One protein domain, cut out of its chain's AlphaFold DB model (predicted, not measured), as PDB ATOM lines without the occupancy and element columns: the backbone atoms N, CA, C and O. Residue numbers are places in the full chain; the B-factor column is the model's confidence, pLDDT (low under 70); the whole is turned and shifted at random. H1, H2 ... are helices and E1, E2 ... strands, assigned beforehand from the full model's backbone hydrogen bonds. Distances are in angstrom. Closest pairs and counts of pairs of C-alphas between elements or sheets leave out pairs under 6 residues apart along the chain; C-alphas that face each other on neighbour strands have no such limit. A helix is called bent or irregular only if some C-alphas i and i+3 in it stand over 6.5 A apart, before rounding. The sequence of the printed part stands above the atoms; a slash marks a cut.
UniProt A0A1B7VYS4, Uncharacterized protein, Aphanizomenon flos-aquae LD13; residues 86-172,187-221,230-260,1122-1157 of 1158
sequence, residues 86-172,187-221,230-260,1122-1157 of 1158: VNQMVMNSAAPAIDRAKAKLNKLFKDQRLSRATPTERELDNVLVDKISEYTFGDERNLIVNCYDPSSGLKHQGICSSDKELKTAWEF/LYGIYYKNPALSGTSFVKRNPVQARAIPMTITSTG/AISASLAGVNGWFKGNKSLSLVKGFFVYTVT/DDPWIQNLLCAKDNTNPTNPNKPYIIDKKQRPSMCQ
ATOM      1  N   VAL A  86       1.284 -27.340  61.024       54.88
ATOM      2  CA  VAL A  86       0.995 -26.975  59.628       54.88
ATOM      3  C   VAL A  86       0.090 -28.024  58.985       54.88
ATOM      4  O   VAL A  86      -0.946 -27.645  58.454       54.88
ATOM      5  N   ASN A  87       0.378 -29.316  59.148       60.00
ATOM      6  CA  ASN A  87      -0.462 -30.393  58.618       60.00
ATOM      7  C   ASN A  87      -1.862 -30.389  59.256       60.00
ATOM      8  O   ASN A  87      -2.858 -30.560  58.560       60.00
ATOM      9  N   GLN A  88      -1.972 -30.120  60.564       63.91
ATOM     10  CA  GLN A  88      -3.276 -29.978  61.221       63.91
ATOM     11  C   GLN A  88      -4.052 -28.757  60.707       63.91
ATOM     12  O   GLN A  88      -5.264 -28.838  60.528       63.91
ATOM     13  N   MET A  89      -3.376 -27.631  60.456       62.44
ATOM     14  CA  MET A  89      -4.006 -26.430  59.896       62.44
ATOM     15  C   MET A  89      -4.466 -26.652  58.453       62.44
ATOM     16  O   MET A  89      -5.592 -26.296  58.131       62.44
ATOM     17  N   VAL A  90      -3.652 -27.298  57.611       67.31
ATOM     18  CA  VAL A  90      -4.007 -27.628  56.219       67.31
ATOM     19  C   VAL A  90      -5.245 -28.527  56.173       67.31
ATOM     20  O   VAL A  90      -6.196 -28.226  55.454       67.31
ATOM     21  N   MET A  91      -5.276 -29.574  57.004       71.19
ATOM     22  CA  MET A  91      -6.429 -30.473  57.101       71.19
ATOM     23  C   MET A  91      -7.678 -29.764  57.635       71.19
ATOM     24  O   MET A  91      -8.759 -29.959  57.090       71.19
ATOM     25  N   ASN A  92      -7.544 -28.902  58.649       74.19
ATOM     26  CA  ASN A  92      -8.678 -28.157  59.203       74.19
ATOM     27  C   ASN A  92      -9.242 -27.118  58.215       74.19
ATOM     28  O   ASN A  92     -10.455 -26.945  58.156       74.19
ATOM     29  N   SER A  93      -8.393 -26.450  57.425       74.69
ATOM     30  CA  SER A  93      -8.828 -25.480  56.408       74.69
ATOM     31  C   SER A  93      -9.471 -26.147  55.188       74.69
ATOM     32  O   SER A  93     -10.385 -25.579  54.595       74.69
ATOM     33  N   ALA A  94      -9.027 -27.351  54.816       81.88
ATOM     34  CA  ALA A  94      -9.574 -28.100  53.683       81.88
ATOM     35  C   ALA A  94     -10.814 -28.943  54.037       81.88
ATOM     36  O   ALA A  94     -11.607 -29.255  53.146       81.88
ATOM     37  N   ALA A  95     -11.008 -29.301  55.314       85.06
ATOM     38  CA  ALA A  95     -12.107 -30.162  55.759       85.06
ATOM     39  C   ALA A  95     -13.498 -29.683  55.293       85.06
ATOM     40  O   ALA A  95     -14.206 -30.494  54.691       85.06
ATOM     41  N   PRO A  96     -13.878 -28.390  55.414       88.56
ATOM     42  CA  PRO A  96     -15.182 -27.928  54.934       88.56
ATOM     43  C   PRO A  96     -15.380 -28.123  53.424       88.56
ATOM     44  O   PRO A  96     -16.480 -28.445  52.977       88.56
ATOM     45  N   ALA A  97     -14.322 -27.955  52.623       90.12
ATOM     46  CA  ALA A  97     -14.382 -28.161  51.178       90.12
ATOM     47  C   ALA A  97     -14.512 -29.650  50.822       90.12
ATOM     48  O   ALA A  97     -15.292 -30.008  49.937       90.12
ATOM     49  N   ILE A  98     -13.794 -30.523  51.534       90.38
ATOM     50  CA  ILE A  98     -13.894 -31.976  51.365       90.38
ATOM     51  C   ILE A  98     -15.292 -32.466  51.755       90.38
ATOM     52  O   ILE A  98     -15.891 -33.226  51.000       90.38
ATOM     53  N   ASP A  99     -15.842 -32.011  52.881       89.88
ATOM     54  CA  ASP A  99     -17.171 -32.419  53.346       89.88
ATOM     55  C   ASP A  99     -18.271 -31.990  52.365       89.88
ATOM     56  O   ASP A  99     -19.157 -32.782  52.029       89.88
ATOM     57  N   ARG A 100     -18.170 -30.777  51.807       92.19
ATOM     58  CA  ARG A 100     -19.062 -30.301  50.735       92.19
ATOM     59  C   ARG A 100     -18.916 -31.131  49.464       92.19
ATOM     60  O   ARG A 100     -19.923 -31.533  48.880       92.19
ATOM     61  N   ALA A 101     -17.688 -31.436  49.043       92.00
ATOM     62  CA  ALA A 101     -17.446 -32.287  47.881       92.00
ATOM     63  C   ALA A 101     -18.013 -33.703  48.085       92.00
ATOM     64  O   ALA A 101     -18.699 -34.219  47.203       92.00
ATOM     65  N   LYS A 102     -17.819 -34.300  49.268       89.12
ATOM     66  CA  LYS A 102     -18.412 -35.588  49.659       89.12
ATOM     67  C   LYS A 102     -19.936 -35.536  49.619       89.12
ATOM     68  O   LYS A 102     -20.553 -36.429  49.047       89.12
ATOM     69  N   ALA A 103     -20.557 -34.485  50.157       88.69
ATOM     70  CA  ALA A 103     -22.008 -34.315  50.118       88.69
ATOM     71  C   ALA A 103     -22.544 -34.237  48.676       88.69
ATOM     72  O   ALA A 103     -23.550 -34.873  48.358       88.69
ATOM     73  N   LYS A 104     -21.844 -33.529  47.779       91.62
ATOM     74  CA  LYS A 104     -22.199 -33.447  46.352       91.62
ATOM     75  C   LYS A 104     -22.050 -34.784  45.636       91.62
ATOM     76  O   LYS A 104     -22.951 -35.165  44.895       91.62
ATOM     77  N   LEU A 105     -20.959 -35.514  45.879       88.56
ATOM     78  CA  LEU A 105     -20.758 -36.858  45.329       88.56
ATOM     79  C   LEU A 105     -21.819 -37.838  45.849       88.56
ATOM     80  O   LEU A 105     -22.404 -38.583  45.065       88.56
ATOM     81  N   ASN A 106     -22.147 -37.782  47.141       83.25
ATOM     82  CA  ASN A 106     -23.219 -38.587  47.726       83.25
ATOM     83  C   ASN A 106     -24.578 -38.262  47.093       83.25
ATOM     84  O   ASN A 106     -25.320 -39.178  46.746       83.25
ATOM     85  N   LYS A 107     -24.895 -36.977  46.882       84.25
ATOM     86  CA  LYS A 107     -26.113 -36.562  46.169       84.25
ATOM     87  C   LYS A 107     -26.123 -37.062  44.723       84.25
ATOM     88  O   LYS A 107     -27.149 -37.563  44.279       84.25
ATOM     89  N   LEU A 108     -24.991 -36.967  44.021       85.69
ATOM     90  CA  LEU A 108     -24.852 -37.386  42.625       85.69
ATOM     91  C   LEU A 108     -25.195 -38.862  42.459       85.69
ATOM     92  O   LEU A 108     -26.000 -39.211  41.607       85.69
ATOM     93  N   PHE A 109     -24.646 -39.725  43.310       78.75
ATOM     94  CA  PHE A 109     -24.911 -41.161  43.235       78.75
ATOM     95  C   PHE A 109     -26.290 -41.578  43.767       78.75
ATOM     96  O   PHE A 109     -26.740 -42.674  43.447       78.75
ATOM     97  N   LYS A 110     -26.983 -40.705  44.509       74.50
ATOM     98  CA  LYS A 110     -28.396 -40.878  44.893       74.50
ATOM     99  C   LYS A 110     -29.374 -40.334  43.844       74.50
ATOM    100  O   LYS A 110     -30.586 -40.506  43.981       74.50
ATOM    101  N   ASP A 111     -28.877 -39.671  42.803       74.31
ATOM    102  CA  ASP A 111     -29.710 -39.038  41.790       74.31
ATOM    103  C   ASP A 111     -30.350 -40.073  40.856       74.31
ATOM    104  O   ASP A 111     -29.684 -40.781  40.103       74.31
ATOM    105  N   GLN A 112     -31.682 -40.115  40.852       68.12
ATOM    106  CA  GLN A 112     -32.475 -41.048  40.045       68.12
ATOM    107  C   GLN A 112     -32.362 -40.816  38.525       68.12
ATOM    108  O   GLN A 112     -32.864 -41.629  37.740       68.12
ATOM    109  N   ARG A 113     -31.780 -39.684  38.095       70.69
ATOM    110  CA  ARG A 113     -31.516 -39.380  36.681       70.69
ATOM    111  C   ARG A 113     -30.341 -40.178  36.132       70.69
ATOM    112  O   ARG A 113     -30.332 -40.450  34.932       70.69
ATOM    113  N   LEU A 114     -29.385 -40.566  36.978       69.06
ATOM    114  CA  LEU A 114     -28.322 -41.471  36.560       69.06
ATOM    115  C   LEU A 114     -28.906 -42.846  36.225       69.06
ATOM    116  O   LEU A 114     -29.902 -43.292  36.805       69.06
ATOM    117  N   SER A 115     -28.282 -43.519  35.259       62.25
ATOM    118  CA  SER A 115     -28.580 -44.921  34.995       62.25
ATOM    119  C   SER A 115     -28.314 -45.760  36.247       62.25
ATOM    120  O   SER A 115     -27.407 -45.467  37.026       62.25
ATOM    121  N   ARG A 116     -29.113 -46.817  36.431       58.06
ATOM    122  CA  ARG A 116     -28.905 -47.806  37.502       58.06
ATOM    123  C   ARG A 116     -27.650 -48.647  37.257       58.06
ATOM    124  O   ARG A 116     -27.023 -49.104  38.205       58.06
ATOM    125  N   ALA A 117     -27.255 -48.787  35.991       60.78
ATOM    126  CA  ALA A 117     -25.978 -49.369  35.609       60.78
ATOM    127  C   ALA A 117     -24.814 -48.409  35.927       60.78
ATOM    128  O   ALA A 117     -24.974 -47.336  36.509       60.78
ATOM    129  N   THR A 118     -23.599 -48.790  35.543       68.50
ATOM    130  CA  THR A 118     -22.432 -47.923  35.733       68.50
ATOM    131  C   THR A 118     -22.501 -46.699  34.811       68.50
ATOM    132  O   THR A 118     -22.444 -46.878  33.591       68.50
ATOM    133  N   PRO A 119     -22.606 -45.469  35.362       73.62
ATOM    134  CA  PRO A 119     -22.808 -44.276  34.555       73.62
ATOM    135  C   PRO A 119     -21.542 -43.930  33.772       73.62
ATOM    136  O   PRO A 119     -20.432 -43.936  34.313       73.62
ATOM    137  N   THR A 120     -21.732 -43.588  32.505       77.00
ATOM    138  CA  THR A 120     -20.718 -42.977  31.646       77.00
ATOM    139  C   THR A 120     -20.311 -41.604  32.161       77.00
ATOM    140  O   THR A 120     -21.075 -40.914  32.834       77.00
ATOM    141  N   GLU A 121     -19.111 -41.154  31.793       78.75
ATOM    142  CA  GLU A 121     -18.663 -39.787  32.095       78.75
ATOM    143  C   GLU A 121     -19.624 -38.728  31.531       78.75
ATOM    144  O   GLU A 121     -19.825 -37.692  32.154       78.75
ATOM    145  N   ARG A 122     -20.301 -39.028  30.414       80.00
ATOM    146  CA  ARG A 122     -21.347 -38.175  29.838       80.00
ATOM    147  C   ARG A 122     -22.616 -38.137  30.688       80.00
ATOM    148  O   ARG A 122     -23.194 -37.073  30.858       80.00
ATOM    149  N   GLU A 123     -23.068 -39.270  31.219       79.44
ATOM    150  CA  GLU A 123     -24.214 -39.294  32.138       79.44
ATOM    151  C   GLU A 123     -23.904 -38.557  33.443       79.44
ATOM    152  O   GLU A 123     -24.763 -37.841  33.954       79.44
ATOM    153  N   LEU A 124     -22.669 -38.677  33.948       85.62
ATOM    154  CA  LEU A 124     -22.202 -37.892  35.091       85.62
ATOM    155  C   LEU A 124     -22.222 -36.387  34.780       85.62
ATOM    156  O   LEU A 124     -22.718 -35.619  35.601       85.62
ATOM    157  N   ASP A 125     -21.771 -35.966  33.592       86.50
ATOM    158  CA  ASP A 125     -21.856 -34.567  33.137       86.50
ATOM    159  C   ASP A 125     -23.314 -34.083  33.040       86.50
ATOM    160  O   ASP A 125     -23.653 -33.040  33.596       86.50
ATOM    161  N   ASN A 126     -24.201 -34.858  32.408       84.69
ATOM    162  CA  ASN A 126     -25.614 -34.495  32.231       84.69
ATOM    163  C   ASN A 126     -26.348 -34.259  33.566       84.69
ATOM    164  O   ASN A 126     -27.380 -33.589  33.609       84.69
ATOM    165  N   VAL A 127     -25.859 -34.846  34.662       86.75
ATOM    166  CA  VAL A 127     -26.434 -34.653  35.997       86.75
ATOM    167  C   VAL A 127     -25.676 -33.583  36.777       86.75
ATOM    168  O   VAL A 127     -26.294 -32.650  37.281       86.75
ATOM    169  N   LEU A 128     -24.349 -33.673  36.872       88.56
ATOM    170  CA  LEU A 128     -23.559 -32.773  37.713       88.56
ATOM    171  C   LEU A 128     -23.348 -31.390  37.077       88.56
ATOM    172  O   LEU A 128     -23.347 -30.386  37.786       88.56
ATOM    173  N   VAL A 129     -23.169 -31.324  35.754       87.75
ATOM    174  CA  VAL A 129     -22.872 -30.088  35.012       87.75
ATOM    175  C   VAL A 129     -24.151 -29.410  34.524       87.75
ATOM    176  O   VAL A 129     -24.345 -28.224  34.785       87.75
ATOM    177  N   ASP A 130     -25.055 -30.136  33.862       85.88
ATOM    178  CA  ASP A 130     -26.260 -29.513  33.284       85.88
ATOM    179  C   ASP A 130     -27.284 -29.089  34.352       85.88
ATOM    180  O   ASP A 130     -28.154 -28.253  34.093       85.88
ATOM    181  N   LYS A 131     -27.190 -29.653  35.564       86.69
ATOM    182  CA  LYS A 131     -28.053 -29.345  36.720       86.69
ATOM    183  C   LYS A 131     -27.266 -28.784  37.894       86.69
ATOM    184  O   LYS A 131     -27.651 -28.943  39.049       86.69
ATOM    185  N   ILE A 132     -26.166 -28.094  37.605       88.25
ATOM    186  CA  ILE A 132     -25.207 -27.673  38.626       88.25
ATOM    187  C   ILE A 132     -25.775 -26.732  39.697       88.25
ATOM    188  O   ILE A 132     -25.256 -26.691  40.813       88.25
ATOM    189  N   SER A 133     -26.865 -26.018  39.402       86.38
ATOM    190  CA  SER A 133     -27.600 -25.218  40.390       86.38
ATOM    191  C   SER A 133     -28.162 -26.071  41.531       86.38
ATOM    192  O   SER A 133     -28.160 -25.627  42.672       86.38
ATOM    193  N   GLU A 134     -28.566 -27.316  41.267       88.06
ATOM    194  CA  GLU A 134     -29.030 -28.250  42.299       88.06
ATOM    195  C   GLU A 134     -27.877 -28.771  43.175       88.06
ATOM    196  O   GLU A 134     -28.113 -29.276  44.271       88.06
ATOM    197  N   TYR A 135     -26.632 -28.668  42.705       89.00
ATOM    198  CA  TYR A 135     -25.416 -29.137  43.381       89.00
ATOM    199  C   TYR A 135     -24.591 -27.994  43.989       89.00
ATOM    200  O   TYR A 135     -23.461 -28.220  44.416       89.00
ATOM    201  N   THR A 136     -25.120 -26.771  44.014       89.88
ATOM    202  CA  THR A 136     -24.440 -25.589  44.560       89.88
ATOM    203  C   THR A 136     -25.127 -25.180  45.860       89.88
ATOM    204  O   THR A 136     -26.345 -25.011  45.882       89.88
ATOM    205  N   PHE A 137     -24.369 -25.074  46.956       89.94
ATOM    206  CA  PHE A 137     -24.907 -24.606  48.238       89.94
ATOM    207  C   PHE A 137     -25.206 -23.097  48.180       89.94
ATOM    208  O   PHE A 137     -24.667 -22.382  47.341       89.94
ATOM    209  N   GLY A 138     -26.084 -22.597  49.057       84.31
ATOM    210  CA  GLY A 138     -26.549 -21.201  49.001       84.31
ATOM    211  C   GLY A 138     -25.459 -20.146  49.238       84.31
ATOM    212  O   GLY A 138     -25.611 -19.008  48.806       84.31
ATOM    213  N   ASP A 139     -24.366 -20.523  49.897       85.50
ATOM    214  CA  ASP A 139     -23.186 -19.699  50.169       85.50
ATOM    215  C   ASP A 139     -22.030 -19.941  49.179       85.50
ATOM    216  O   ASP A 139     -20.937 -19.404  49.358       85.50
ATOM    217  N   GLU A 140     -22.255 -20.749  48.137       90.00
ATOM    218  CA  GLU A 140     -21.255 -21.078  47.123       90.00
ATOM    219  C   GLU A 140     -21.481 -20.343  45.805       90.00
ATOM    220  O   GLU A 140     -22.605 -20.119  45.352       90.00
ATOM    221  N   ARG A 141     -20.373 -20.080  45.110       87.12
ATOM    222  CA  ARG A 141     -20.370 -19.575  43.736       87.12
ATOM    223  C   ARG A 141     -19.764 -20.595  42.784       87.12
ATOM    224  O   ARG A 141     -18.708 -21.156  43.062       87.12
ATOM    225  N   ASN A 142     -20.421 -20.823  41.646       89.81
ATOM    226  CA  ASN A 142     -19.934 -21.720  40.596       89.81
ATOM    227  C   ASN A 142     -18.797 -21.077  39.785       89.81
ATOM    228  O   ASN A 142     -18.893 -19.918  39.371       89.81
ATOM    229  N   LEU A 143     -17.757 -21.863  39.516       89.44
ATOM    230  CA  LEU A 143     -16.565 -21.462  38.786       89.44
ATOM    231  C   LEU A 143     -16.371 -22.298  37.514       89.44
ATOM    232  O   LEU A 143     -16.714 -23.480  37.464       89.44
ATOM    233  N   ILE A 144     -15.713 -21.706  36.516       88.06
ATOM    234  CA  ILE A 144     -15.116 -22.441  35.393       88.06
ATOM    235  C   ILE A 144     -13.598 -22.397  35.504       88.06
ATOM    236  O   ILE A 144     -13.004 -21.327  35.666       88.06
ATOM    237  N   VAL A 145     -12.968 -23.557  35.344       87.25
ATOM    238  CA  VAL A 145     -11.514 -23.699  35.250       87.25
ATOM    239  C   VAL A 145     -11.152 -24.088  33.821       87.25
ATOM    240  O   VAL A 145     -11.526 -25.156  33.346       87.25
ATOM    241  N   ASN A 146     -10.419 -23.224  33.125       84.19
ATOM    242  CA  ASN A 146      -9.925 -23.527  31.782       84.19
ATOM    243  C   ASN A 146      -8.631 -24.332  31.867       84.19
ATOM    244  O   ASN A 146      -7.850 -24.140  32.792       84.19
ATOM    245  N   CYS A 147      -8.378 -25.178  30.872       78.50
ATOM    246  CA  CYS A 147      -7.092 -25.850  30.741       78.50
ATOM    247  C   CYS A 147      -6.032 -24.882  30.201       78.50
ATOM    248  O   CYS A 147      -6.166 -24.348  29.099       78.50
ATOM    249  N   TYR A 148      -4.953 -24.698  30.956       73.56
ATOM    250  CA  TYR A 148      -3.769 -23.949  30.550       73.56
ATOM    251  C   TYR A 148      -2.558 -24.884  30.416       73.56
ATOM    252  O   TYR A 148      -2.249 -25.652  31.330       73.56
ATOM    253  N   ASP A 149      -1.831 -24.776  29.299       63.56
ATOM    254  CA  ASP A 149      -0.566 -25.483  29.081       63.56
ATOM    255  C   ASP A 149       0.624 -24.565  29.450       63.56
ATOM    256  O   ASP A 149       0.790 -23.500  28.839       63.56
ATOM    257  N   PRO A 150       1.488 -24.953  30.413       55.31
ATOM    258  CA  PRO A 150       2.659 -24.165  30.811       55.31
ATOM    259  C   PRO A 150       3.657 -23.896  29.672       55.31
ATOM    260  O   PRO A 150       4.476 -22.987  29.781       55.31
ATOM    261  N   SER A 151       3.625 -24.695  28.598       55.44
ATOM    262  CA  SER A 151       4.573 -24.620  27.479       55.44
ATOM    263  C   SER A 151       4.104 -23.759  26.296       55.44
ATOM    264  O   SER A 151       4.937 -23.357  25.483       55.44
ATOM    265  N   SER A 152       2.809 -23.426  26.206       52.19
ATOM    266  CA  SER A 152       2.219 -22.695  25.066       52.19
ATOM    267  C   SER A 152       1.245 -21.560  25.444       52.19
ATOM    268  O   SER A 152       0.809 -20.814  24.560       52.19
ATOM    269  N   GLY A 153       0.936 -21.361  26.733       57.06
ATOM    270  CA  GLY A 153      -0.017 -20.343  27.202       57.06
ATOM    271  C   GLY A 153      -1.478 -20.704  26.880       57.06
ATOM    272  O   GLY A 153      -1.823 -21.873  26.773       57.06
ATOM    273  N   LEU A 154      -2.355 -19.706  26.682       50.66
ATOM    274  CA  LEU A 154      -3.776 -19.883  26.288       50.66
ATOM    275  C   LEU A 154      -3.983 -20.461  24.866       50.66
ATOM    276  O   LEU A 154      -5.105 -20.491  24.350       50.66
ATOM    277  N   LYS A 155      -2.918 -20.881  24.175       46.56
ATOM    278  CA  LYS A 155      -3.041 -21.474  22.843       46.56
ATOM    279  C   LYS A 155      -3.469 -22.928  23.006       46.56
ATOM    280  O   LYS A 155      -2.719 -23.740  23.526       46.56
ATOM    281  N   HIS A 156      -4.676 -23.233  22.534       50.50
ATOM    282  CA  HIS A 156      -5.360 -24.532  22.554       50.50
ATOM    283  C   HIS A 156      -4.656 -25.618  21.701       50.50
ATOM    284  O   HIS A 156      -5.277 -26.268  20.864       50.50
ATOM    285  N   GLN A 157      -3.344 -25.784  21.857       48.69
ATOM    286  CA  GLN A 157      -2.513 -26.754  21.155       48.69
ATOM    287  C   GLN A 157      -1.656 -27.514  22.170       48.69
ATOM    288  O   GLN A 157      -1.082 -26.905  23.069       48.69
ATOM    289  N   GLY A 158      -1.571 -28.841  22.024       61.09
ATOM    290  CA  GLY A 158      -0.844 -29.716  22.949       61.09
ATOM    291  C   GLY A 158      -1.764 -30.433  23.943       61.09
ATOM    292  O   GLY A 158      -2.723 -31.092  23.536       61.09
ATOM    293  N   ILE A 159      -1.457 -30.332  25.241       62.44
ATOM    294  CA  ILE A 159      -2.098 -31.117  26.316       62.44
ATOM    295  C   ILE A 159      -3.589 -30.751  26.486       62.44
ATOM    296  O   ILE A 159      -4.398 -31.605  26.826       62.44
ATOM    297  N   CYS A 160      -3.973 -29.509  26.175       69.81
ATOM    298  CA  CYS A 160      -5.350 -29.000  26.270       69.81
ATOM    299  C   CYS A 160      -6.168 -29.147  24.963       69.81
ATOM    300  O   CYS A 160      -7.030 -28.320  24.665       69.81
ATOM    301  N   SER A 161      -5.871 -30.153  24.134       59.34
ATOM    302  CA  SER A 161      -6.557 -30.384  22.847       59.34
ATOM    303  C   SER A 161      -7.951 -31.018  22.995       59.34
ATOM    304  O   SER A 161      -8.842 -30.719  22.199       59.34
ATOM    305  N   SER A 162      -8.158 -31.826  24.040       59.59
ATOM    306  CA  SER A 162      -9.438 -32.417  24.464       59.59
ATOM    307  C   SER A 162      -9.853 -31.870  25.834       59.59
ATOM    308  O   SER A 162      -8.968 -31.617  26.647       59.59
ATOM    309  N   ASP A 163     -11.159 -31.726  26.097       64.56
ATOM    310  CA  ASP A 163     -11.735 -31.181  27.347       64.56
ATOM    311  C   ASP A 163     -11.107 -29.851  27.790       64.56
ATOM    312  O   ASP A 163     -10.168 -29.800  28.579       64.56
ATOM    313  N   LYS A 164     -11.631 -28.744  27.260       72.56
ATOM    314  CA  LYS A 164     -11.023 -27.411  27.409       72.56
ATOM    315  C   LYS A 164     -11.357 -26.720  28.733       72.56
ATOM    316  O   LYS A 164     -10.657 -25.786  29.120       72.56
ATOM    317  N   GLU A 165     -12.410 -27.170  29.411       82.88
ATOM    318  CA  GLU A 165     -12.989 -26.505  30.579       82.88
ATOM    319  C   GLU A 165     -13.519 -27.527  31.595       82.88
ATOM    320  O   GLU A 165     -14.176 -28.504  31.224       82.88
ATOM    321  N   LEU A 166     -13.292 -27.258  32.879       87.56
ATOM    322  CA  LEU A 166     -13.946 -27.901  34.015       87.56
ATOM    323  C   LEU A 166     -15.028 -26.960  34.556       87.56
ATOM    324  O   LEU A 166     -14.747 -25.809  34.890       87.56
ATOM    325  N   LYS A 167     -16.259 -27.464  34.667       89.44
ATOM    326  CA  LYS A 167     -17.433 -26.705  35.144       89.44
ATOM    327  C   LYS A 167     -17.850 -27.063  36.577       89.44
ATOM    328  O   LYS A 167     -18.796 -26.493  37.104       89.44
ATOM    329  N   THR A 168     -17.162 -28.023  37.191       91.50
ATOM    330  CA  THR A 168     -17.444 -28.603  38.513       91.50
ATOM    331  C   THR A 168     -16.492 -28.044  39.570       91.50
ATOM    332  O   THR A 168     -15.802 -28.795  40.265       91.50
ATOM    333  N   ALA A 169     -16.419 -26.716  39.656       93.31
ATOM    334  CA  ALA A 169     -15.615 -25.996  40.637       93.31
ATOM    335  C   ALA A 169     -16.450 -24.932  41.359       93.31
ATOM    336  O   ALA A 169     -17.381 -24.363  40.785       93.31
ATOM    337  N   TRP A 170     -16.121 -24.683  42.625       93.62
ATOM    338  CA  TRP A 170     -16.854 -23.785  43.511       93.62
ATOM    339  C   TRP A 170     -15.914 -22.994  44.419       93.62
ATOM    340  O   TRP A 170     -14.800 -23.427  44.716       93.62
ATOM    341  N   GLU A 171     -16.397 -21.847  44.881       91.50
ATOM    342  CA  GLU A 171     -15.781 -21.007  45.909       91.50
ATOM    343  C   GLU A 171     -16.779 -20.772  47.045       91.50
ATOM    344  O   GLU A 171     -17.967 -20.572  46.781       91.50
ATOM    345  N   PHE A 172     -16.291 -20.759  48.286       90.81
ATOM    346  CA  PHE A 172     -17.039 -20.289  49.454       90.81
ATOM    347  C   PHE A 172     -16.115 -19.552  50.440       90.81
ATOM    348  O   PHE A 172     -14.912 -19.844  50.495       90.81
ATOM    349  N   LEU A 187     -11.401 -22.349  47.448       92.00
ATOM    350  CA  LEU A 187     -11.783 -22.849  46.139       92.00
ATOM    351  C   LEU A 187     -11.592 -24.358  46.124       92.00
ATOM    352  O   LEU A 187     -10.583 -24.872  46.611       92.00
ATOM    353  N   TYR A 188     -12.527 -25.068  45.507       94.25
ATOM    354  CA  TYR A 188     -12.357 -26.486  45.246       94.25
ATOM    355  C   TYR A 188     -12.995 -26.914  43.932       94.25
ATOM    356  O   TYR A 188     -13.934 -26.291  43.443       94.25
ATOM    357  N   GLY A 189     -12.487 -27.997  43.348       93.25
ATOM    358  CA  GLY A 189     -13.067 -28.599  42.148       93.25
ATOM    359  C   GLY A 189     -13.076 -30.116  42.220       93.25
ATOM    360  O   GLY A 189     -12.198 -30.701  42.849       93.25
ATOM    361  N   ILE A 190     -14.061 -30.737  41.571       94.38
ATOM    362  CA  ILE A 190     -14.225 -32.194  41.476       94.38
ATOM    363  C   ILE A 190     -13.830 -32.645  40.062       94.38
ATOM    364  O   ILE A 190     -14.447 -32.218  39.087       94.38
ATOM    365  N   TYR A 191     -12.841 -33.533  39.958       92.38
ATOM    366  CA  TYR A 191     -12.200 -33.980  38.719       92.38
ATOM    367  C   TYR A 191     -12.331 -35.508  38.590       92.38
ATOM    368  O   TYR A 191     -11.844 -36.250  39.441       92.38
ATOM    369  N   TYR A 192     -12.975 -35.994  37.524       89.31
ATOM    370  CA  TYR A 192     -13.276 -37.430  37.348       89.31
ATOM    371  C   TYR A 192     -13.178 -37.942  35.902       89.31
ATOM    372  O   TYR A 192     -13.398 -39.132  35.656       89.31
ATOM    373  N   LYS A 193     -12.883 -37.062  34.938       86.00
ATOM    374  CA  LYS A 193     -12.759 -37.413  33.516       86.00
ATOM    375  C   LYS A 193     -11.418 -38.065  33.222       86.00
ATOM    376  O   LYS A 193     -10.388 -37.615  33.733       86.00
ATOM    377  N   ASN A 194     -11.429 -39.092  32.382       80.19
ATOM    378  CA  ASN A 194     -10.212 -39.736  31.903       80.19
ATOM    379  C   ASN A 194      -9.710 -39.094  30.599       80.19
ATOM    380  O   ASN A 194     -10.509 -38.591  29.813       80.19
ATOM    381  N   PRO A 195      -8.392 -39.108  30.335       75.94
ATOM    382  CA  PRO A 195      -7.852 -38.647  29.059       75.94
ATOM    383  C   PRO A 195      -8.293 -39.558  27.902       75.94
ATOM    384  O   PRO A 195      -8.575 -40.742  28.097       75.94
ATOM    385  N   ALA A 196      -8.286 -39.020  26.681       70.94
ATOM    386  CA  ALA A 196      -8.571 -39.793  25.477       70.94
ATOM    387  C   ALA A 196      -7.552 -40.932  25.260       70.94
ATOM    388  O   ALA A 196      -6.405 -40.871  25.717       70.94
ATOM    389  N   LEU A 197      -7.969 -41.964  24.525       64.69
ATOM    390  CA  LEU A 197      -7.132 -43.106  24.162       64.69
ATOM    391  C   LEU A 197      -6.439 -42.889  22.813       64.69
ATOM    392  O   LEU A 197      -7.067 -42.467  21.846       64.69
ATOM    393  N   SER A 198      -5.151 -43.229  22.743       59.22
ATOM    394  CA  SER A 198      -4.397 -43.381  21.496       59.22
ATOM    395  C   SER A 198      -3.879 -44.818  21.418       59.22
ATOM    396  O   SER A 198      -2.942 -45.201  22.126       59.22
ATOM    397  N   GLY A 199      -4.550 -45.657  20.623       64.06
ATOM    398  CA  GLY A 199      -4.337 -47.107  20.641       64.06
ATOM    399  C   GLY A 199      -4.676 -47.703  22.012       64.06
ATOM    400  O   GLY A 199      -5.796 -47.559  22.492       64.06
ATOM    401  N   THR A 200      -3.701 -48.346  22.661       52.78
ATOM    402  CA  THR A 200      -3.843 -48.966  23.993       52.78
ATOM    403  C   THR A 200      -3.210 -48.143  25.119       52.78
ATOM    404  O   THR A 200      -2.905 -48.693  26.180       52.78
ATOM    405  N   SER A 201      -2.956 -46.848  24.916       58.06
ATOM    406  CA  SER A 201      -2.392 -45.962  25.943       58.06
ATOM    407  C   SER A 201      -3.191 -44.669  26.059       58.06
ATOM    408  O   SER A 201      -3.667 -44.123  25.063       58.06
ATOM    409  N   PHE A 202      -3.322 -44.169  27.284       66.62
ATOM    410  CA  PHE A 202      -3.886 -42.846  27.519       66.62
ATOM    411  C   PHE A 202      -2.967 -41.770  26.937       66.62
ATOM    412  O   PHE A 202      -1.746 -41.812  27.114       66.62
ATOM    413  N   VAL A 203      -3.559 -40.779  26.269       70.75
ATOM    414  CA  VAL A 203      -2.855 -39.543  25.921       70.75
ATOM    415  C   VAL A 203      -2.444 -38.833  27.220       70.75
ATOM    416  O   VAL A 203      -3.005 -39.071  28.293       70.75
ATOM    417  N   LYS A 204      -1.425 -37.972  27.150       76.19
ATOM    418  CA  LYS A 204      -0.958 -37.190  28.300       76.19
ATOM    419  C   LYS A 204      -2.131 -36.434  28.947       76.19
ATOM    420  O   LYS A 204      -2.810 -35.669  28.272       76.19
ATOM    421  N   ARG A 205      -2.327 -36.649  30.253       78.56
ATOM    422  CA  ARG A 205      -3.415 -36.055  31.052       78.56
ATOM    423  C   ARG A 205      -3.337 -34.537  31.073       78.56
ATOM    424  O   ARG A 205      -2.243 -33.980  31.205       78.56
ATOM    425  N   ASN A 206      -4.500 -33.898  30.996       81.56
ATOM    426  CA  ASN A 206      -4.618 -32.456  31.133       81.56
ATOM    427  C   ASN A 206      -4.942 -32.049  32.596       81.56
ATOM    428  O   ASN A 206      -5.519 -32.846  33.343       81.56
ATOM    429  N   PRO A 207      -4.585 -30.827  33.041       84.31
ATOM    430  CA  PRO A 207      -4.875 -30.356  34.403       84.31
ATOM    431  C   PRO A 207      -6.351 -30.039  34.716       84.31
ATOM    432  O   PRO A 207      -6.633 -29.373  35.709       84.31
ATOM    433  N   VAL A 208      -7.290 -30.475  33.870       84.94
ATOM    434  CA  VAL A 208      -8.747 -30.396  34.098       84.94
ATOM    435  C   VAL A 208      -9.409 -31.784  34.123       84.94
ATOM    436  O   VAL A 208     -10.619 -31.904  34.290       84.94
ATOM    437  N   GLN A 209      -8.609 -32.844  34.014       86.31
ATOM    438  CA  GLN A 209      -8.996 -34.249  34.115       86.31
ATOM    439  C   GLN A 209      -8.495 -34.854  35.434       86.31
ATOM    440  O   GLN A 209      -7.734 -34.234  36.182       86.31
ATOM    441  N   ALA A 210      -8.897 -36.093  35.723       85.75
ATOM    442  CA  ALA A 210      -8.350 -36.859  36.839       85.75
ATOM    443  C   ALA A 210      -6.824 -37.027  36.682       85.75
ATOM    444  O   ALA A 210      -6.342 -37.385  35.600       85.75
ATOM    445  N   ARG A 211      -6.055 -36.792  37.756       80.88
ATOM    446  CA  ARG A 211      -4.578 -36.834  37.727       80.88
ATOM    447  C   ARG A 211      -4.033 -38.230  37.478       80.88
ATOM    448  O   ARG A 211      -3.029 -38.381  36.781       80.88
ATOM    449  N   ALA A 212      -4.673 -39.236  38.053       79.81
ATOM    450  CA  ALA A 212      -4.223 -40.614  37.994       79.81
ATOM    451  C   ALA A 212      -5.405 -41.569  37.802       79.81
ATOM    452  O   ALA A 212      -6.568 -41.167  37.770       79.81
ATOM    453  N   ILE A 213      -5.072 -42.842  37.610       77.25
ATOM    454  CA  ILE A 213      -6.024 -43.941  37.781       77.25
ATOM    455  C   ILE A 213      -6.266 -44.171  39.288       77.25
ATOM    456  O   ILE A 213      -5.390 -43.799  40.069       77.25
ATOM    457  N   PRO A 214      -7.383 -44.811  39.684       78.50
ATOM    458  CA  PRO A 214      -7.687 -45.132  41.081       78.50
ATOM    459  C   PRO A 214      -6.524 -45.781  41.838       78.50
ATOM    460  O   PRO A 214      -5.970 -46.789  41.381       78.50
ATOM    461  N   MET A 215      -6.181 -45.267  43.019       72.25
ATOM    462  CA  MET A 215      -5.114 -45.819  43.870       72.25
ATOM    463  C   MET A 215      -5.371 -47.260  44.323       72.25
ATOM    464  O   MET A 215      -4.438 -48.045  44.508       72.25
ATOM    465  N   THR A 216      -6.636 -47.665  44.437       65.44
ATOM    466  CA  THR A 216      -7.009 -49.051  44.770       65.44
ATOM    467  C   THR A 216      -6.449 -50.068  43.758       65.44
ATOM    468  O   THR A 216      -6.284 -51.247  44.069       65.44
ATOM    469  N   ILE A 217      -6.105 -49.620  42.547       62.75
ATOM    470  CA  ILE A 217      -5.590 -50.453  41.454       62.75
ATOM    471  C   ILE A 217      -4.052 -50.473  41.415       62.75
ATOM    472  O   ILE A 217      -3.461 -51.426  40.906       62.75
ATOM    473  N   THR A 218      -3.380 -49.462  41.972       48.56
ATOM    474  CA  THR A 218      -1.925 -49.261  41.830       48.56
ATOM    475  C   THR A 218      -1.078 -50.032  42.852       48.56
ATOM    476  O   THR A 218       0.140 -50.091  42.704       48.56
ATOM    477  N   SER A 219      -1.680 -50.657  43.870       38.47
ATOM    478  CA  SER A 219      -0.969 -51.092  45.087       38.47
ATOM    479  C   SER A 219      -0.635 -52.591  45.225       38.47
ATOM    480  O   SER A 219      -0.237 -53.028  46.303       38.47
ATOM    481  N   THR A 220      -0.717 -53.418  44.177       38.22
ATOM    482  CA  THR A 220      -0.453 -54.870  44.313       38.22
ATOM    483  C   THR A 220       0.834 -55.331  43.632       38.22
ATOM    484  O   THR A 220       0.813 -55.842  42.518       38.22
ATOM    485  N   GLY A 221       1.956 -55.209  44.349       35.19
ATOM    486  CA  GLY A 221       3.189 -55.953  44.082       35.19
ATOM    487  C   GLY A 221       3.149 -57.318  44.772       35.19
ATOM    488  O   GLY A 221       3.259 -57.410  45.991       35.19
ATOM    489  N   ALA A 230       1.319 -48.111  35.688       40.06
ATOM    490  CA  ALA A 230       0.120 -47.287  35.537       40.06
ATOM    491  C   ALA A 230      -0.065 -46.658  34.128       40.06
ATOM    492  O   ALA A 230      -0.441 -45.494  34.018       40.06
ATOM    493  N   ILE A 231       0.242 -47.383  33.043       41.97
ATOM    494  CA  ILE A 231       0.351 -46.817  31.684       41.97
ATOM    495  C   ILE A 231      -0.559 -47.517  30.654       41.97
ATOM    496  O   ILE A 231      -0.862 -46.920  29.625       41.97
ATOM    497  N   SER A 232      -1.065 -48.735  30.899       44.09
ATOM    498  CA  SER A 232      -1.889 -49.411  29.880       44.09
ATOM    499  C   SER A 232      -3.368 -48.989  29.934       44.09
ATOM    500  O   SER A 232      -4.034 -49.112  30.962       44.09
ATOM    501  N   ALA A 233      -3.911 -48.544  28.796       39.62
ATOM    502  CA  ALA A 233      -5.345 -48.316  28.597       39.62
ATOM    503  C   ALA A 233      -6.173 -49.605  28.636       39.62
ATOM    504  O   ALA A 233      -7.390 -49.545  28.654       39.62
ATOM    505  N   SER A 234      -5.536 -50.774  28.674       44.75
ATOM    506  CA  SER A 234      -6.229 -52.055  28.835       44.75
ATOM    507  C   SER A 234      -6.862 -52.231  30.230       44.75
ATOM    508  O   SER A 234      -7.691 -53.122  30.428       44.75
ATOM    509  N   LEU A 235      -6.507 -51.362  31.191       50.34
ATOM    510  CA  LEU A 235      -7.231 -51.179  32.454       50.34
ATOM    511  C   LEU A 235      -8.409 -50.195  32.356       50.34
ATOM    512  O   LEU A 235      -9.171 -50.112  33.320       50.34
ATOM    513  N   ALA A 236      -8.568 -49.457  31.247       50.59
ATOM    514  CA  ALA A 236      -9.755 -48.645  31.011       50.59
ATOM    515  C   ALA A 236     -10.948 -49.603  30.940       50.59
ATOM    516  O   ALA A 236     -11.142 -50.326  29.966       50.59
ATOM    517  N   GLY A 237     -11.692 -49.694  32.033       56.03
ATOM    518  CA  GLY A 237     -12.951 -50.408  32.041       56.03
ATOM    519  C   GLY A 237     -13.997 -49.611  31.270       56.03
ATOM    520  O   GLY A 237     -13.779 -48.500  30.776       56.03
ATOM    521  N   VAL A 238     -15.156 -50.230  31.135       59.44
ATOM    522  CA  VAL A 238     -16.237 -49.702  30.316       59.44
ATOM    523  C   VAL A 238     -16.752 -48.392  30.924       59.44
ATOM    524  O   VAL A 238     -16.843 -48.258  32.146       59.44
ATOM    525  N   ASN A 239     -17.054 -47.403  30.079       65.56
ATOM    526  CA  ASN A 239     -17.677 -46.133  30.475       65.56
ATOM    527  C   ASN A 239     -16.838 -45.211  31.397       65.56
ATOM    528  O   ASN A 239     -17.397 -44.359  32.088       65.56
ATOM    529  N   GLY A 240     -15.504 -45.336  31.412       71.56
ATOM    530  CA  GLY A 240     -14.611 -44.470  32.209       71.56
ATOM    531  C   GLY A 240     -14.426 -44.913  33.669       71.56
ATOM    532  O   GLY A 240     -13.940 -44.144  34.507       71.56
ATOM    533  N   TRP A 241     -14.823 -46.147  33.975       78.38
ATOM    534  CA  TRP A 241     -14.542 -46.841  35.230       78.38
ATOM    535  C   TRP A 241     -13.405 -47.834  35.022       78.38
ATOM    536  O   TRP A 241     -13.207 -48.301  33.914       78.38
ATOM    537  N   PHE A 242     -12.656 -48.185  36.058       75.75
ATOM    538  CA  PHE A 242     -11.526 -49.112  35.967       75.75
ATOM    539  C   PHE A 242     -11.858 -50.437  36.642       75.75
ATOM    540  O   PHE A 242     -12.507 -50.454  37.681       75.75
ATOM    541  N   LYS A 243     -11.407 -51.560  36.089       73.12
ATOM    542  CA  LYS A 243     -11.629 -52.866  36.723       73.12
ATOM    543  C   LYS A 243     -10.705 -53.044  37.940       73.12
ATOM    544  O   LYS A 243      -9.507 -52.803  37.837       73.12
ATOM    545  N   GLY A 244     -11.243 -53.511  39.067       68.88
ATOM    546  CA  GLY A 244     -10.462 -53.923  40.235       68.88
ATOM    547  C   GLY A 244      -9.654 -55.208  39.992       68.88
ATOM    548  O   GLY A 244     -10.051 -56.085  39.227       68.88
ATOM    549  N   ASN A 245      -8.508 -55.342  40.667       62.81
ATOM    550  CA  ASN A 245      -7.534 -56.414  40.394       62.81
ATOM    551  C   ASN A 245      -7.884 -57.783  41.003       62.81
ATOM    552  O   ASN A 245      -7.299 -58.788  40.610       62.81
ATOM    553  N   LYS A 246      -8.764 -57.827  42.007       65.12
ATOM    554  CA  LYS A 246      -8.966 -59.006  42.876       65.12
ATOM    555  C   LYS A 246     -10.418 -59.460  43.002       65.12
ATOM    556  O   LYS A 246     -10.678 -60.498  43.596       65.12
ATOM    557  N   SER A 247     -11.348 -58.681  42.472       67.94
ATOM    558  CA  SER A 247     -12.785 -58.947  42.465       67.94
ATOM    559  C   SER A 247     -13.376 -58.332  41.204       67.94
ATOM    560  O   SER A 247     -12.756 -57.447  40.600       67.94
ATOM    561  N   LEU A 248     -14.577 -58.758  40.806       72.69
ATOM    562  CA  LEU A 248     -15.282 -58.146  39.679       72.69
ATOM    563  C   LEU A 248     -15.905 -56.807  40.108       72.69
ATOM    564  O   LEU A 248     -17.119 -56.660  40.235       72.69
ATOM    565  N   SER A 249     -15.043 -55.834  40.389       73.94
ATOM    566  CA  SER A 249     -15.400 -54.478  40.794       73.94
ATOM    567  C   SER A 249     -15.027 -53.465  39.722       73.94
ATOM    568  O   SER A 249     -14.046 -53.629  38.996       73.94
ATOM    569  N   LEU A 250     -15.821 -52.405  39.633       77.31
ATOM    570  CA  LEU A 250     -15.511 -51.196  38.896       77.31
ATOM    571  C   LEU A 250     -15.180 -50.093  39.895       77.31
ATOM    572  O   LEU A 250     -15.930 -49.844  40.835       77.31
ATOM    573  N   VAL A 251     -14.050 -49.432  39.687       79.62
ATOM    574  CA  VAL A 251     -13.529 -48.375  40.542       79.62
ATOM    575  C   VAL A 251     -13.400 -47.104  39.723       79.62
ATOM    576  O   VAL A 251     -12.834 -47.116  38.629       79.62
ATOM    577  N   LYS A 252     -13.904 -45.993  40.247       84.88
ATOM    578  CA  LYS A 252     -13.694 -44.670  39.663       84.88
ATOM    579  C   LYS A 252     -13.159 -43.724  40.726       84.88
ATOM    580  O   LYS A 252     -13.753 -43.599  41.794       84.88
ATOM    581  N   GLY A 253     -12.043 -43.084  40.402       87.38
ATOM    582  CA  GLY A 253     -11.381 -42.112  41.261       87.38
ATOM    583  C   GLY A 253     -11.975 -40.730  41.030       87.38
ATOM    584  O   GLY A 253     -12.029 -40.252  39.893       87.38
ATOM    585  N   PHE A 254     -12.426 -40.103  42.109       90.88
ATOM    586  CA  PHE A 254     -12.863 -38.715  42.150       90.88
ATOM    587  C   PHE A 254     -11.803 -37.904  42.879       90.88
ATOM    588  O   PHE A 254     -11.586 -38.092  44.073       90.88
ATOM    589  N   PHE A 255     -11.147 -37.001  42.158       92.44
ATOM    590  CA  PHE A 255     -10.128 -36.123  42.719       92.44
ATOM    591  C   PHE A 255     -10.765 -34.791  43.091       92.44
ATOM    592  O   PHE A 255     -11.432 -34.161  42.271       92.44
ATOM    593  N   VAL A 256     -10.541 -34.351  44.319       93.50
ATOM    594  CA  VAL A 256     -10.938 -33.042  44.816       93.50
ATOM    595  C   VAL A 256      -9.678 -32.277  45.158       93.50
ATOM    596  O   VAL A 256      -8.896 -32.689  46.010       93.50
ATOM    597  N   TYR A 257      -9.492 -31.150  44.486       93.12
ATOM    598  CA  TYR A 257      -8.431 -30.212  44.821       93.12
ATOM    599  C   TYR A 257      -9.033 -29.067  45.593       93.12
ATOM    600  O   TYR A 257     -10.014 -28.489  45.131       93.12
ATOM    601  N   THR A 258      -8.435 -28.733  46.728       92.19
ATOM    602  CA  THR A 258      -8.849 -27.603  47.557       92.19
ATOM    603  C   THR A 258      -7.690 -26.631  47.687       92.19
ATOM    604  O   THR A 258      -6.557 -27.063  47.897       92.19
ATOM    605  N   VAL A 259      -7.966 -25.333  47.610       90.81
ATOM    606  CA  VAL A 259      -6.986 -24.278  47.863       90.81
ATOM    607  C   VAL A 259      -7.630 -23.143  48.647       90.81
ATOM    608  O   VAL A 259      -8.693 -22.653  48.271       90.81
ATOM    609  N   THR A 260      -6.984 -22.712  49.726       87.69
ATOM    610  CA  THR A 260      -7.435 -21.563  50.522       87.69
ATOM    611  C   THR A 260      -6.585 -20.341  50.187       87.69
ATOM    612  O   THR A 260      -5.353 -20.387  50.254       87.69
ATOM    613  N   ASP A1122       2.849 -24.827  43.042       83.25
ATOM    614  CA  ASP A1122       3.378 -25.010  41.689       83.25
ATOM    615  C   ASP A1122       2.788 -26.233  40.969       83.25
ATOM    616  O   ASP A1122       3.125 -26.490  39.812       83.25
ATOM    617  N   ASP A1123       1.900 -26.989  41.623       86.50
ATOM    618  CA  ASP A1123       1.226 -28.112  40.989       86.50
ATOM    619  C   ASP A1123       0.289 -27.635  39.854       86.50
ATOM    620  O   ASP A1123      -0.525 -26.732  40.075       86.50
ATOM    621  N   PRO A1124       0.337 -28.240  38.647       85.25
ATOM    622  CA  PRO A1124      -0.472 -27.802  37.511       85.25
ATOM    623  C   PRO A1124      -1.983 -27.753  37.774       85.25
ATOM    624  O   PRO A1124      -2.645 -26.851  37.264       85.25
ATOM    625  N   TRP A1125      -2.547 -28.681  38.555       88.62
ATOM    626  CA  TRP A1125      -3.987 -28.685  38.862       88.62
ATOM    627  C   TRP A1125      -4.355 -27.513  39.771       88.62
ATOM    628  O   TRP A1125      -5.366 -26.847  39.549       88.62
ATOM    629  N   ILE A1126      -3.495 -27.196  40.743       89.88
ATOM    630  CA  ILE A1126      -3.703 -26.052  41.630       89.88
ATOM    631  C   ILE A1126      -3.496 -24.729  40.891       89.88
ATOM    632  O   ILE A1126      -4.279 -23.799  41.070       89.88
ATOM    633  N   GLN A1127      -2.507 -24.644  39.999       87.38
ATOM    634  CA  GLN A1127      -2.312 -23.460  39.164       87.38
ATOM    635  C   GLN A1127      -3.534 -23.168  38.282       87.38
ATOM    636  O   GLN A1127      -3.959 -22.019  38.202       87.38
ATOM    637  N   ASN A1128      -4.134 -24.195  37.667       86.88
ATOM    638  CA  ASN A1128      -5.361 -24.031  36.888       86.88
ATOM    639  C   ASN A1128      -6.538 -23.599  37.778       86.88
ATOM    640  O   ASN A1128      -7.242 -22.653  37.424       86.88
ATOM    641  N   LEU A1129      -6.705 -24.208  38.959       89.12
ATOM    642  CA  LEU A1129      -7.746 -23.818  39.917       89.12
ATOM    643  C   LEU A1129      -7.595 -22.359  40.385       89.12
ATOM    644  O   LEU A1129      -8.585 -21.641  40.488       89.12
ATOM    645  N   LEU A1130      -6.365 -21.871  40.579       88.94
ATOM    646  CA  LEU A1130      -6.097 -20.460  40.893       88.94
ATOM    647  C   LEU A1130      -6.398 -19.499  39.723       88.94
ATOM    648  O   LEU A1130      -6.495 -18.288  39.921       88.94
ATOM    649  N   CYS A1131      -6.540 -20.018  38.504       87.69
ATOM    650  CA  CYS A1131      -6.941 -19.274  37.311       87.69
ATOM    651  C   CYS A1131      -8.451 -19.382  37.024       87.69
ATOM    652  O   CYS A1131      -8.886 -19.051  35.917       87.69
ATOM    653  N   ALA A1132      -9.252 -19.836  37.996       87.69
ATOM    654  CA  ALA A1132     -10.696 -19.961  37.860       87.69
ATOM    655  C   ALA A1132     -11.386 -18.623  37.541       87.69
ATOM    656  O   ALA A1132     -10.996 -17.545  38.013       87.69
ATOM    657  N   LYS A1133     -12.445 -18.711  36.736       87.06
ATOM    658  CA  LYS A1133     -13.280 -17.589  36.306       87.06
ATOM    659  C   LYS A1133     -14.713 -17.759  36.779       87.06
ATOM    660  O   LYS A1133     -15.192 -18.877  36.963       87.06
ATOM    661  N   ASP A1134     -15.401 -16.635  36.911       82.31
ATOM    662  CA  ASP A1134     -16.810 -16.610  37.287       82.31
ATOM    663  C   ASP A1134     -17.715 -17.225  36.217       82.31
ATOM    664  O   ASP A1134     -17.617 -16.869  35.041       82.31
ATOM    665  N   ASN A1135     -18.636 -18.095  36.628       78.00
ATOM    666  CA  ASN A1135     -19.628 -18.695  35.743       78.00
ATOM    667  C   ASN A1135     -21.068 -18.205  35.977       78.00
ATOM    668  O   ASN A1135     -21.989 -18.692  35.325       78.00
ATOM    669  N   THR A1136     -21.287 -17.236  36.869       65.94
ATOM    670  CA  THR A1136     -22.636 -16.729  37.187       65.94
ATOM    671  C   THR A1136     -23.346 -16.065  36.000       65.94
ATOM    672  O   THR A1136     -24.574 -16.054  35.960       65.94
ATOM    673  N   ASN A1137     -22.604 -15.569  34.998       60.97
ATOM    674  CA  ASN A1137     -23.165 -15.015  33.765       60.97
ATOM    675  C   ASN A1137     -22.574 -15.692  32.507       60.97
ATOM    676  O   ASN A1137     -21.549 -15.245  31.975       60.97
ATOM    677  N   PRO A1138     -23.188 -16.785  32.014       57.44
ATOM    678  CA  PRO A1138     -22.637 -17.582  30.920       57.44
ATOM    679  C   PRO A1138     -22.620 -16.866  29.560       57.44
ATOM    680  O   PRO A1138     -21.906 -17.322  28.671       57.44
ATOM    681  N   THR A1139     -23.344 -15.752  29.392       52.09
ATOM    682  CA  THR A1139     -23.399 -14.984  28.135       52.09
ATOM    683  C   THR A1139     -22.279 -13.949  27.996       52.09
ATOM    684  O   THR A1139     -22.107 -13.390  26.915       52.09
ATOM    685  N   ASN A1140     -21.485 -13.703  29.047       56.44
ATOM    686  CA  ASN A1140     -20.340 -12.794  28.991       56.44
ATOM    687  C   ASN A1140     -19.082 -13.526  28.465       56.44
ATOM    688  O   ASN A1140     -18.573 -14.412  29.153       56.44
ATOM    689  N   PRO A1141     -18.525 -13.158  27.295       54.75
ATOM    690  CA  PRO A1141     -17.303 -13.770  26.763       54.75
ATOM    691  C   PRO A1141     -16.024 -13.372  27.532       54.75
ATOM    692  O   PRO A1141     -15.016 -14.069  27.441       54.75
ATOM    693  N   ASN A1142     -16.062 -12.302  28.337       60.66
ATOM    694  CA  ASN A1142     -14.947 -11.784  29.138       60.66
ATOM    695  C   ASN A1142     -15.156 -12.049  30.640       60.66
ATOM    696  O   ASN A1142     -15.133 -11.128  31.458       60.66
ATOM    697  N   LYS A1143     -15.381 -13.315  31.013       65.50
ATOM    698  CA  LYS A1143     -15.561 -13.727  32.419       65.50
ATOM    699  C   LYS A1143     -14.361 -13.279  33.279       65.50
ATOM    700  O   LYS A1143     -13.226 -13.640  32.935       65.50
ATOM    701  N   PRO A1144     -14.569 -12.510  34.369       75.31
ATOM    702  CA  PRO A1144     -13.480 -12.056  35.227       75.31
ATOM    703  C   PRO A1144     -12.877 -13.227  36.009       75.31
ATOM    704  O   PRO A1144     -13.567 -14.188  36.361       75.31
ATOM    705  N   TYR A1145     -11.575 -13.137  36.284       80.81
ATOM    706  CA  TYR A1145     -10.919 -14.029  37.237       80.81
ATOM    707  C   TYR A1145     -11.415 -13.727  38.649       80.81
ATOM    708  O   TYR A1145     -11.591 -12.563  39.005       80.81
ATOM    709  N   ILE A1146     -11.603 -14.776  39.441       79.19
ATOM    710  CA  ILE A1146     -12.074 -14.669  40.826       79.19
ATOM    711  C   ILE A1146     -10.975 -14.151  41.752       79.19
ATOM    712  O   ILE A1146     -11.217 -13.335  42.635       79.19
ATOM    713  N   ILE A1147      -9.743 -14.601  41.510       81.00
ATOM    714  CA  ILE A1147      -8.591 -14.303  42.354       81.00
ATOM    715  C   ILE A1147      -7.877 -13.031  41.875       81.00
ATOM    716  O   ILE A1147      -7.671 -12.810  40.671       81.00
ATOM    717  N   ASP A1148      -7.423 -12.218  42.833       77.38
ATOM    718  CA  ASP A1148      -6.621 -11.019  42.586       77.38
ATOM    719  C   ASP A1148      -5.406 -11.338  41.695       77.38
ATOM    720  O   ASP A1148      -4.727 -12.360  41.835       77.38
ATOM    721  N   LYS A1149      -5.093 -10.424  40.770       80.12
ATOM    722  CA  LYS A1149      -3.936 -10.518  39.868       80.12
ATOM    723  C   LYS A1149      -2.630 -10.854  40.591       80.12
ATOM    724  O   LYS A1149      -1.820 -11.593  40.041       80.12
ATOM    725  N   LYS A1150      -2.424 -10.351  41.811       78.00
ATOM    726  CA  LYS A1150      -1.199 -10.577  42.598       78.00
ATOM    727  C   LYS A1150      -1.100 -11.985  43.191       78.00
ATOM    728  O   LYS A1150      -0.004 -12.428  43.527       78.00
ATOM    729  N   GLN A1151      -2.223 -12.683  43.333       78.50
ATOM    730  CA  GLN A1151      -2.292 -14.033  43.896       78.50
ATOM    731  C   GLN A1151      -2.354 -15.123  42.811       78.50
ATOM    732  O   GLN A1151      -2.096 -16.293  43.104       78.50
ATOM    733  N   ARG A1152      -2.629 -14.745  41.557       83.38
ATOM    734  CA  ARG A1152      -2.676 -15.651  40.403       83.38
ATOM    735  C   ARG A1152      -1.284 -16.123  39.941       83.38
ATOM    736  O   ARG A1152      -0.333 -15.334  39.975       83.38
ATOM    737  N   PRO A1153      -1.155 -17.370  39.449       82.19
ATOM    738  CA  PRO A1153       0.038 -17.847  38.748       82.19
ATOM    739  C   PRO A1153       0.335 -17.025  37.487       82.19
ATOM    740  O   PRO A1153      -0.577 -16.506  36.842       82.19
ATOM    741  N   SER A1154       1.608 -16.952  37.085       78.44
ATOM    742  CA  SER A1154       2.072 -16.143  35.940       78.44
ATOM    743  C   SER A1154       1.326 -16.430  34.630       78.44
ATOM    744  O   SER A1154       1.093 -15.516  33.842       78.44
ATOM    745  N   MET A1155       0.888 -17.674  34.427       73.12
ATOM    746  CA  MET A1155       0.146 -18.130  33.243       73.12
ATOM    747  C   MET A1155      -1.226 -17.469  33.037       73.12
ATOM    748  O   MET A1155      -1.759 -17.533  31.931       73.12
ATOM    749  N   CYS A1156      -1.801 -16.840  34.065       75.81
ATOM    750  CA  CYS A1156      -3.111 -16.190  33.988       75.81
ATOM    751  C   CYS A1156      -3.135 -14.800  34.639       75.81
ATOM    752  O   CYS A1156      -4.192 -14.335  35.056       75.81
ATOM    753  N   GLN A1157      -1.986 -14.122  34.726       73.00
ATOM    754  CA  GLN A1157      -1.889 -12.735  35.208       73.00
ATOM    755  C   GLN A1157      -2.262 -11.681  34.150       73.00
ATOM    756  O   GLN A1157      -2.472 -10.515  34.509       73.00
TER     757      GLN A1157
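What this domain is: This is residues 86 to 172, 187 to 221, 230 to 260 and 1122 to 1157 of the 1158 residues of an uncharacterized protein of Aphanizomenon flos-aquae LD13 (UniProt A0A1B7VYS4). A strongly twisted sheet of four strands makes the core, with the helix arm H1b over one face and short H5 on the other, where the sheet curls round it: three layers, helices on both faces of a sheet. Long stretches without named elements join or follow these parts. The 189 printed residues include H1 H2 H3 E1 E2 E3 H4 E4 H5 in that order; the sheet runs E1 E2 E3 E4, all antiparallel. The class is mixed, helices and strands, with under half of the residues in named elements; the whole is compact, radius of gyration of the C-alphas 17.1 A, spanning 49 by 41 by 38 A.

Where its parts are: Find C-alpha 86 at (0.995, -26.975, 59.628), where H1, residues 86 to 110, begins. By its hydrogen bonds it was assigned as one helix, but it is bent, with C-alphas 93 and 96 7.0 A apart; H1a, 86 to 93, and H1b, 96 to 110 and 21.1 A long, stand at a steep tilt of 50 degrees. Next come H2, 121 to 128, H3, 132 to 135, E1, 141 to 146, E2, 165 to 172, E3, 187 to 191, H4, 215 to 218, and E4, 249 to 260, 35.2 A long. H5, 1124 to 1130, ends at (-6.097, -20.460, 40.893).

How they stand to each other: Look at the hairpin E1 and E2 for N 143 and O 169, 2.8 A apart and within hydrogen-bond range; also within that range are N 170 and O 188, 2.8 A, across the neighbour strands E2 and E3, and N 191 and O 255, 2.8 A, across the neighbour strands E3 and E4. H1b lies over E3 at a height of 9.1 A over the sheet, their closest C-alphas Ala 97 and Tyr 188, 6.5 A. H5 is on the opposite face, its closest C-alphas to E1 being Leu 1129 and Val 145, 6.0 A. H1a, H3 and H4 only graze the sheet; H2 is only just not on it, with 4 pairs of C-alphas within 10 A. Each O i to N i+4 pair is within range in H1a, H1b, H2 and H5; H3 and H4 are too short for one.

The domain as a whole: Gly 221 and Asn 1140 have the farthest C-alphas, 51.4 A apart. C-alpha gaps across the cuts are 6.7 A from 172 to 187, 12.6 A from 221 to 230 and 14.4 A from 260 to 1122. Links E1 to E2 and E3 to H4 are long. Mean pLDDT of the printed part is 75.4; 60 residues are under 70, among them 149 to 163 and 230 to 239.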